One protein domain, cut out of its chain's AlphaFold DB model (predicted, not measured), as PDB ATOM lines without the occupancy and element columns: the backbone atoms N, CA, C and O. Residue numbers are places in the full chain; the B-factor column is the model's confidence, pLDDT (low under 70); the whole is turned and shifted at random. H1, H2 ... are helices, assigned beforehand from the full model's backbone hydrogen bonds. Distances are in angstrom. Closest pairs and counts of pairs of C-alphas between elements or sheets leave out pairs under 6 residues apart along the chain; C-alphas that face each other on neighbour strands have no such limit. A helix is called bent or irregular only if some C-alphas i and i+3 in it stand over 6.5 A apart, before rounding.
ATOM      1  N   ARG A   5     156.915 133.219 137.839       70.56
ATOM      2  CA  ARG A   5     156.824 134.654 137.517       70.56
ATOM      3  C   ARG A   5     156.212 134.901 136.131       70.56
ATOM      4  O   ARG A   5     155.269 135.678 136.020       70.56
ATOM      5  N   THR A   6     156.646 134.159 135.110       72.44
ATOM      6  CA  THR A   6     156.090 134.218 133.747       72.44
ATOM      7  C   THR A   6     154.603 133.883 133.725       72.44
ATOM      8  O   THR A   6     153.840 134.469 132.960       72.44
ATOM      9  N   LYS A   7     154.182 132.912 134.546       75.88
ATOM     10  CA  LYS A   7     152.774 132.521 134.647       75.88
ATOM     11  C   LYS A   7     151.935 133.655 135.239       75.88
ATOM     12  O   LYS A   7     150.960 134.037 134.618       75.88
ATOM     13  N   ILE A   8     152.379 134.257 136.342       78.69
ATOM     14  CA  ILE A   8     151.677 135.380 136.984       78.69
ATOM     15  C   ILE A   8     151.540 136.575 136.031       78.69
ATOM     16  O   ILE A   8     150.458 137.130 135.904       78.69
ATOM     17  N   ILE A   9     152.606 136.948 135.314       81.25
ATOM     18  CA  ILE A   9     152.551 138.058 134.345       81.25
ATOM     19  C   ILE A   9     151.554 137.749 133.225       81.25
ATOM     20  O   ILE A   9     150.792 138.619 132.810       81.25
ATOM     21  N   LYS A  10     151.538 136.502 132.738       77.69
ATOM     22  CA  LYS A  10     150.552 136.063 131.748       77.69
ATOM     23  C   LYS A  10     149.136 136.101 132.307       77.69
ATOM     24  O   LYS A  10     148.256 136.518 131.576       77.69
ATOM     25  N   ASP A  11     148.929 135.690 133.548       81.38
ATOM     26  CA  ASP A  11     147.603 135.692 134.161       81.38
ATOM     27  C   ASP A  11     147.088 137.141 134.279       81.38
ATOM     28  O   ASP A  11     146.008 137.427 133.775       81.38
ATOM     29  N   ILE A  12     147.919 138.079 134.760       84.50
ATOM     30  CA  ILE A  12     147.588 139.517 134.868       84.50
ATOM     31  C   ILE A  12     147.233 140.134 133.506       84.50
ATOM     32  O   ILE A  12     146.252 140.861 133.379       84.50
ATOM     33  N   LEU A  13     148.024 139.867 132.460       81.94
ATOM     34  CA  LEU A  13     147.775 140.435 131.124       81.94
ATOM     35  C   LEU A  13     146.465 139.933 130.493       81.94
ATOM     36  O   LEU A  13     145.944 140.574 129.581       81.94
ATOM     37  N   PHE A  14     145.953 138.791 130.953       82.31
ATOM     38  CA  PHE A  14     144.701 138.198 130.487       82.31
ATOM     39  C   PHE A  14     143.513 138.534 131.396       82.31
ATOM     40  O   PHE A  14     142.399 138.080 131.135       82.31
ATOM     41  N   GLU A  15     143.708 139.357 132.429       87.12
ATOM     42  CA  GLU A  15     142.603 139.841 133.248       87.12
ATOM     43  C   GLU A  15     141.722 140.816 132.440       87.12
ATOM     44  O   GLU A  15     142.230 141.813 131.907       87.12
ATOM     45  N   PRO A  16     140.393 140.585 132.360       85.12
ATOM     46  CA  PRO A  16     139.494 141.398 131.536       85.12
ATOM     47  C   PRO A  16     139.529 142.893 131.874       85.12
ATOM     48  O   PRO A  16     139.388 143.746 130.999       85.12
ATOM     49  N   GLU A  17     139.732 143.227 133.146       87.94
ATOM     50  CA  GLU A  17     139.843 144.605 133.621       87.94
ATOM     51  C   GLU A  17     141.123 145.303 133.149       87.94
ATOM     52  O   GLU A  17     141.068 146.467 132.741       87.94
ATOM     53  N   ILE A  18     142.251 144.588 133.121       84.19
ATOM     54  CA  ILE A  18     143.529 145.082 132.601       84.19
ATOM     55  C   ILE A  18     143.407 145.306 131.095       84.19
ATOM     56  O   ILE A  18     143.715 146.396 130.606       84.19
ATOM     57  N   GLN A  19     142.873 144.323 130.369       84.25
ATOM     58  CA  GLN A  19     142.662 144.438 128.927       84.25
ATOM     59  C   GLN A  19     141.755 145.620 128.582       84.25
ATOM     60  O   GLN A  19     142.111 146.454 127.750       84.25
ATOM     61  N   LYS A  20     140.624 145.761 129.282       84.94
ATOM     62  CA  LYS A  20     139.679 146.861 129.068       84.94
ATOM     63  C   LYS A  20     140.292 148.226 129.383       84.94
ATOM     64  O   LYS A  20     140.090 149.173 128.625       84.94
ATOM     65  N   LYS A  21     141.036 148.345 130.487       84.56
ATOM     66  CA  LYS A  21     141.648 149.608 130.929       84.56
ATOM     67  C   LYS A  21     142.721 150.101 129.963       84.56
ATOM     68  O   LYS A  21     142.776 151.296 129.677       84.56
ATOM     69  N   TYR A  22     143.552 149.190 129.463       81.25
ATOM     70  CA  TYR A  22     144.676 149.518 128.582       81.25
ATOM     71  C   TYR A  22     144.380 149.297 127.098       81.25
ATOM     72  O   TYR A  22     145.257 149.530 126.271       81.25
ATOM     73  N   LYS A  23     143.143 148.911 126.757       83.06
ATOM     74  CA  LYS A  23     142.693 148.613 125.390       83.06
ATOM     75  C   LYS A  23     143.572 147.559 124.705       83.06
ATOM     76  O   LYS A  23     143.868 147.684 123.522       83.06
ATOM     77  N   LEU A  24     143.992 146.546 125.465       82.56
ATOM     78  CA  LEU A  24     144.752 145.419 124.929       82.56
ATOM     79  C   LEU A  24     143.801 144.516 124.149       82.56
ATOM     80  O   LEU A  24     142.759 144.114 124.669       82.56
ATOM     81  N   THR A  25     144.164 144.203 122.915       81.00
ATOM     82  CA  THR A  25     143.447 143.249 122.071       81.00
ATOM     83  C   THR A  25     144.031 141.843 122.223       81.00
ATOM     84  O   THR A  25     145.143 141.662 122.726       81.00
ATOM     85  N   GLU A  26     143.297 140.820 121.773       75.31
ATOM     86  CA  GLU A  26     143.858 139.466 121.675       75.31
ATOM     87  C   GLU A  26     145.093 139.429 120.770       75.31
ATOM     88  O   GLU A  26     146.038 138.708 121.080       75.31
ATOM     89  N   ASP A  27     145.135 140.246 119.715       78.12
ATOM     90  CA  ASP A  27     146.278 140.333 118.806       78.12
ATOM     91  C   ASP A  27     147.530 140.897 119.493       78.12
ATOM     92  O   ASP A  27     148.627 140.367 119.298       78.12
ATOM     93  N   ASP A  28     147.376 141.885 120.383       72.69
ATOM     94  CA  ASP A  28     148.484 142.416 121.198       72.69
ATOM     95  C   ASP A  28     149.066 141.355 122.146       72.69
ATOM     96  O   ASP A  28     150.251 141.367 122.496       72.69
ATOM     97  N   LEU A  29     148.215 140.418 122.565       74.31
ATOM     98  CA  LEU A  29     148.515 139.369 123.532       74.31
ATOM     99  C   LEU A  29     148.702 137.991 122.890       74.31
ATOM    100  O   LEU A  29     148.877 137.003 123.613       74.31
ATOM    101  N   SER A  30     148.735 137.903 121.559       74.00
ATOM    102  CA  SER A  30     148.953 136.657 120.831       74.00
ATOM    103  C   SER A  30     150.376 136.562 120.261       74.00
ATOM    104  O   SER A  30     151.131 137.533 120.147       74.00
ATOM    105  N   GLY A  31     150.796 135.326 119.976       71.69
ATOM    106  CA  GLY A  31     152.026 135.035 119.236       71.69
ATOM    107  C   GLY A  31     153.312 135.674 119.788       71.69
ATOM    108  O   GLY A  31     153.672 135.517 120.959       71.69
ATOM    109  N   MET A  32     154.055 136.342 118.898       61.91
ATOM    110  CA  MET A  32     155.382 136.907 119.172       61.91
ATOM    111  C   MET A  32     155.327 138.181 120.034       61.91
ATOM    112  O   MET A  32     156.244 138.416 120.825       61.91
ATOM    113  N   HIS A  33     154.262 138.979 119.920       65.81
ATOM    114  CA  HIS A  33     154.091 140.225 120.677       65.81
ATOM    115  C   HIS A  33     153.893 139.949 122.168       65.81
ATOM    116  O   HIS A  33     154.591 140.534 123.000       65.81
ATOM    117  N   ARG A  34     153.088 138.931 122.497       69.88
ATOM    118  CA  ARG A  34     152.940 138.416 123.866       69.88
ATOM    119  C   ARG A  34     154.277 138.075 124.514       69.88
ATOM    120  O   ARG A  34     154.515 138.427 125.665       69.88
ATOM    121  N   LYS A  35     155.137 137.355 123.784       70.12
ATOM    122  CA  LYS A  35     156.438 136.914 124.298       70.12
ATOM    123  C   LYS A  35     157.311 138.123 124.643       70.12
ATOM    124  O   LYS A  35     157.807 138.201 125.756       70.12
ATOM    125  N   LYS A  36     157.379 139.115 123.750       77.38
ATOM    126  CA  LYS A  36     158.139 140.352 123.984       77.38
ATOM    127  C   LYS A  36     157.624 141.152 125.184       77.38
ATOM    128  O   LYS A  36     158.434 141.594 125.986       77.38
ATOM    129  N   ILE A  37     156.308 141.321 125.336       80.94
ATOM    130  CA  ILE A  37     155.735 142.060 126.477       80.94
ATOM    131  C   ILE A  37     156.081 141.365 127.796       80.94
ATOM    132  O   ILE A  37     156.534 142.015 128.736       80.94
ATOM    133  N   VAL A  38     155.907 140.043 127.856       79.44
ATOM    134  CA  VAL A  38     156.248 139.254 129.045       79.44
ATOM    135  C   VAL A  38     157.741 139.366 129.359       79.44
ATOM    136  O   VAL A  38     158.085 139.647 130.504       79.44
ATOM    137  N   ASP A  39     158.618 139.241 128.361       80.81
ATOM    138  CA  ASP A  39     160.066 139.302 128.579       80.81
ATOM    139  C   ASP A  39     160.524 140.715 129.022       80.81
ATOM    140  O   ASP A  39     161.408 140.859 129.875       80.81
ATOM    141  N   VAL A  40     159.902 141.777 128.494       85.50
ATOM    142  CA  VAL A  40     160.139 143.166 128.929       85.50
ATOM    143  C   VAL A  40     159.698 143.359 130.381       85.50
ATOM    144  O   VAL A  40     160.459 143.907 131.177       85.50
ATOM    145  N   LEU A  41     158.508 142.878 130.755       86.81
ATOM    146  CA  LEU A  41     158.002 142.969 132.128       86.81
ATOM    147  C   LEU A  41     158.861 142.167 133.113       86.81
ATOM    148  O   LEU A  41     159.169 142.665 134.193       86.81
ATOM    149  N   GLU A  42     159.315 140.969 132.740       85.00
ATOM    150  CA  GLU A  42     160.260 140.194 133.553       85.00
ATOM    151  C   GLU A  42     161.580 140.937 133.754       85.00
ATOM    152  O   GLU A  42     162.102 140.964 134.868       85.00
ATOM    153  N   THR A  43     162.094 141.585 132.703       87.06
ATOM    154  CA  THR A  43     163.308 142.407 132.788       87.06
ATOM    155  C   THR A  43     163.104 143.571 133.760       87.06
ATOM    156  O   THR A  43     163.954 143.808 134.612       87.06
ATOM    157  N   ILE A  44     161.962 144.267 133.688       88.19
ATOM    158  CA  ILE A  44     161.639 145.372 134.603       88.19
ATOM    159  C   ILE A  44     161.600 144.886 136.051       88.19
ATOM    160  O   ILE A  44     162.222 145.505 136.910       88.19
ATOM    161  N   ILE A  45     160.891 143.787 136.321       87.50
ATOM    162  CA  ILE A  45     160.741 143.258 137.682       87.50
ATOM    163  C   ILE A  45     162.097 142.800 138.221       87.50
ATOM    164  O   ILE A  45     162.471 143.203 139.314       87.50
ATOM    165  N   ASN A  46     162.862 142.019 137.450       89.06
ATOM    166  CA  ASN A  46     164.184 141.547 137.871       89.06
ATOM    167  C   ASN A  46     165.131 142.707 138.190       89.06
ATOM    168  O   ASN A  46     165.860 142.661 139.175       89.06
ATOM    169  N   GLU A  47     165.142 143.748 137.359       88.62
ATOM    170  CA  GLU A  47     166.058 144.866 137.560       88.62
ATOM    171  C   GLU A  47     165.620 145.804 138.687       88.62
ATOM    172  O   GLU A  47     166.466 146.340 139.405       88.62
ATOM    173  N   ASN A  48     164.312 145.949 138.898       91.88
ATOM    174  CA  ASN A  48     163.773 146.641 140.063       91.88
ATOM    175  C   ASN A  48     164.074 145.877 141.366       91.88
ATOM    176  O   ASN A  48     164.518 146.487 142.335       91.88
ATOM    177  N   ASP A  49     163.928 144.543 141.372       90.00
ATOM    178  CA  ASP A  49     164.314 143.675 142.499       90.00
ATOM    179  C   ASP A  49     165.815 143.838 142.841       90.00
ATOM    180  O   ASP A  49     166.207 143.750 144.003       90.00
ATOM    181  N   ASN A  50     166.652 144.148 141.841       91.75
ATOM    182  CA  ASN A  50     168.081 144.450 141.999       91.75
ATOM    183  C   ASN A  50     168.377 145.911 142.405       91.75
ATOM    184  O   ASN A  50     169.535 146.337 142.376       91.75
ATOM    185  N   GLY A  51     167.359 146.705 142.742       93.12
ATOM    186  CA  GLY A  51     167.502 148.098 143.170       93.12
ATOM    187  C   GLY A  51     167.842 149.083 142.047       93.12
ATOM    188  O   GLY A  51     168.250 150.213 142.330       93.12
ATOM    189  N   ARG A  52     167.702 148.692 140.771       92.88
ATOM    190  CA  ARG A  52     167.934 149.612 139.650       92.88
ATOM    191  C   ARG A  52     166.758 150.568 139.494       92.88
ATOM    192  O   ARG A  52     165.593 150.186 139.522       92.88
ATOM    193  N   THR A  53     167.072 151.832 139.244       91.75
ATOM    194  CA  THR A  53     166.067 152.856 138.941       91.75
ATOM    195  C   THR A  53     165.525 152.692 137.523       91.75
ATOM    196  O   THR A  53     166.228 152.211 136.632       91.75
ATOM    197  N   ALA A  54     164.317 153.195 137.251       84.25
ATOM    198  CA  ALA A  54     163.720 153.165 135.909       84.25
ATOM    199  C   ALA A  54     164.659 153.704 134.805       84.25
ATOM    200  O   ALA A  54     164.711 153.153 133.702       84.25
ATOM    201  N   ARG A  55     165.473 154.727 135.118       89.56
ATOM    202  CA  ARG A  55     166.472 155.306 134.202       89.56
ATOM    203  C   ARG A  55     167.590 154.323 133.830       89.56
ATOM    204  O   ARG A  55     168.128 154.412 132.733       89.56
ATOM    205  N   GLN A  56     167.933 153.397 134.723       89.25
ATOM    206  CA  GLN A  56     168.933 152.344 134.501       89.25
ATOM    207  C   GLN A  56     168.322 151.088 133.857       89.25
ATOM    208  O   GLN A  56     168.991 150.383 133.100       89.25
ATOM    209  N   ILE A  57     167.041 150.821 134.123       89.44
ATOM    210  CA  ILE A  57     166.313 149.681 133.556       89.44
ATOM    211  C   ILE A  57     166.102 149.864 132.046       89.44
ATOM    212  O   ILE A  57     166.331 148.930 131.278       89.44
ATOM    213  N   TYR A  58     165.723 151.062 131.589       86.44
ATOM    214  CA  TYR A  58     165.388 151.289 130.177       86.44
ATOM    215  C   TYR A  58     166.529 150.954 129.183       86.44
ATOM    216  O   TYR A  58     166.274 150.204 128.236       86.44
ATOM    217  N   PRO A  59     167.791 151.388 129.390       90.19
ATOM    218  CA  PRO A  59     168.914 150.957 128.550       90.19
ATOM    219  C   PRO A  59     169.130 149.437 128.545       90.19
ATOM    220  O   PRO A  59     169.498 148.867 127.520       90.19
ATOM    221  N   THR A  60     168.867 148.776 129.676       87.56
ATOM    222  CA  THR A  60     168.997 147.318 129.820       87.56
ATOM    223  C   THR A  60     167.965 146.591 128.958       87.56
ATOM    224  O   THR A  60     168.326 145.699 128.195       87.56
ATOM    225  N   ILE A  61     166.699 147.026 129.002       87.88
ATOM    226  CA  ILE A  61     165.627 146.513 128.132       87.88
ATOM    227  C   ILE A  61     166.010 146.694 126.664       87.88
ATOM    228  O   ILE A  61     165.937 145.741 125.891       87.88
ATOM    229  N   LYS A  62     166.447 147.902 126.289       85.38
ATOM    230  CA  LYS A  62     166.828 148.231 124.913       85.38
ATOM    231  C   LYS A  62     167.910 147.281 124.380       85.38
ATOM    232  O   LYS A  62     167.790 146.765 123.273       85.38
ATOM    233  N   ASN A  63     168.919 146.995 125.203       85.94
ATOM    234  CA  ASN A  63     170.021 146.103 124.849       85.94
ATOM    235  C   ASN A  63     169.595 144.623 124.766       85.94
ATOM    236  O   ASN A  63     169.889 143.953 123.779       85.94
ATOM    237  N   ILE A  64     168.874 144.113 125.773       81.69
ATOM    238  CA  ILE A  64     168.439 142.702 125.834       81.69
ATOM    239  C   ILE A  64     167.472 142.374 124.691       81.69
ATOM    240  O   ILE A  64     167.607 141.340 124.037       81.69
ATOM    241  N   HIS A  65     166.517 143.267 124.433       78.19
ATOM    242  CA  HIS A  65     165.446 143.047 123.459       78.19
ATOM    243  C   HIS A  65     165.770 143.577 122.058       78.19
ATOM    244  O   HIS A  65     164.951 143.419 121.154       78.19
ATOM    245  N   LYS A  66     166.964 144.162 121.871       77.75
ATOM    246  CA  LYS A  66     167.449 144.750 120.609       77.75
ATOM    247  C   LYS A  66     166.448 145.740 119.993       77.75
ATOM    248  O   LYS A  66     166.099 145.621 118.817       77.75
TER     249      LYS A  66
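AT A GLANCE: This is residues 5 to 66 of the 67 residues of an uncharacterized protein of Psychroflexus salarius (UniProt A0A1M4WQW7). One long helix, H3, is the spine of this small all-helix domain; H4 folds back along it on one side as a helical hairpin, and the shorter H1 crosses its middle on the other side. H2 sits beyond H1, away from H3, at one end of the longest axis. The printed part has 62 residues with four named helices, H1 to H4 in chain order, and no named strand. It is only just compact, close to loose, with a radius of gyration of the C-alphas of 12.5 A and spans of 31 by 21 by 20 A.

IN THESE COORDINATES: H3, residues 31 to 49, runs 27.7 A from C-alpha 31 at (152.026, 135.035, 119.236) to C-alpha 49 at (164.314, 143.675, 142.499). H4, residues 54 to 65, spans 16.1 A and ends at C-alpha 65 at (165.446, 143.047, 123.459); it is neither bent nor irregular, but only just: C-alphas 56 and 59 are 6.1 A apart. H1, residues 5 to 13, measures 12.5 A and begins at C-alpha 5 at (156.824, 134.654, 137.517). H2 holds residues 16 to 22, 10.1 A.

HOW THE PARTS SIT: H3 and H4 touch and form a hairpin, opposite ways at a steep tilt of 39 degrees; their closest C-alphas, of Glu 47 and Ile 57, are 6.3 A apart. H1 touches H3 at residues 38 to 42 alone, opposite ways at a steep tilt of 62 degrees, closest at the C-alphas of Ile 9 and Val 38, 6.6 A. H1 and H2 are close but not clearly touching, about perpendicular at 79 degrees, with the C-alphas of Leu 13 and Gln 19 closest at 6.9 A. H2 is apart from H3 and H4, and H1 is apart from H4. In H1 and H2 every O i to N i+4 pair is within hydrogen-bond range; in H3 14 of 15 are, in H4 6 of 8.

THE WHOLE: The two C-alphas farthest apart, of Asp 27 and Gly 51, are 33.2 A apart. The printed part has no cut; the links H1 to H2 and H3 to H4 are tight, and the link H2 to H3, 8 residues, is short. The mean pLDDT of the printed part is 82.4, with residues 32 to 34 under 70.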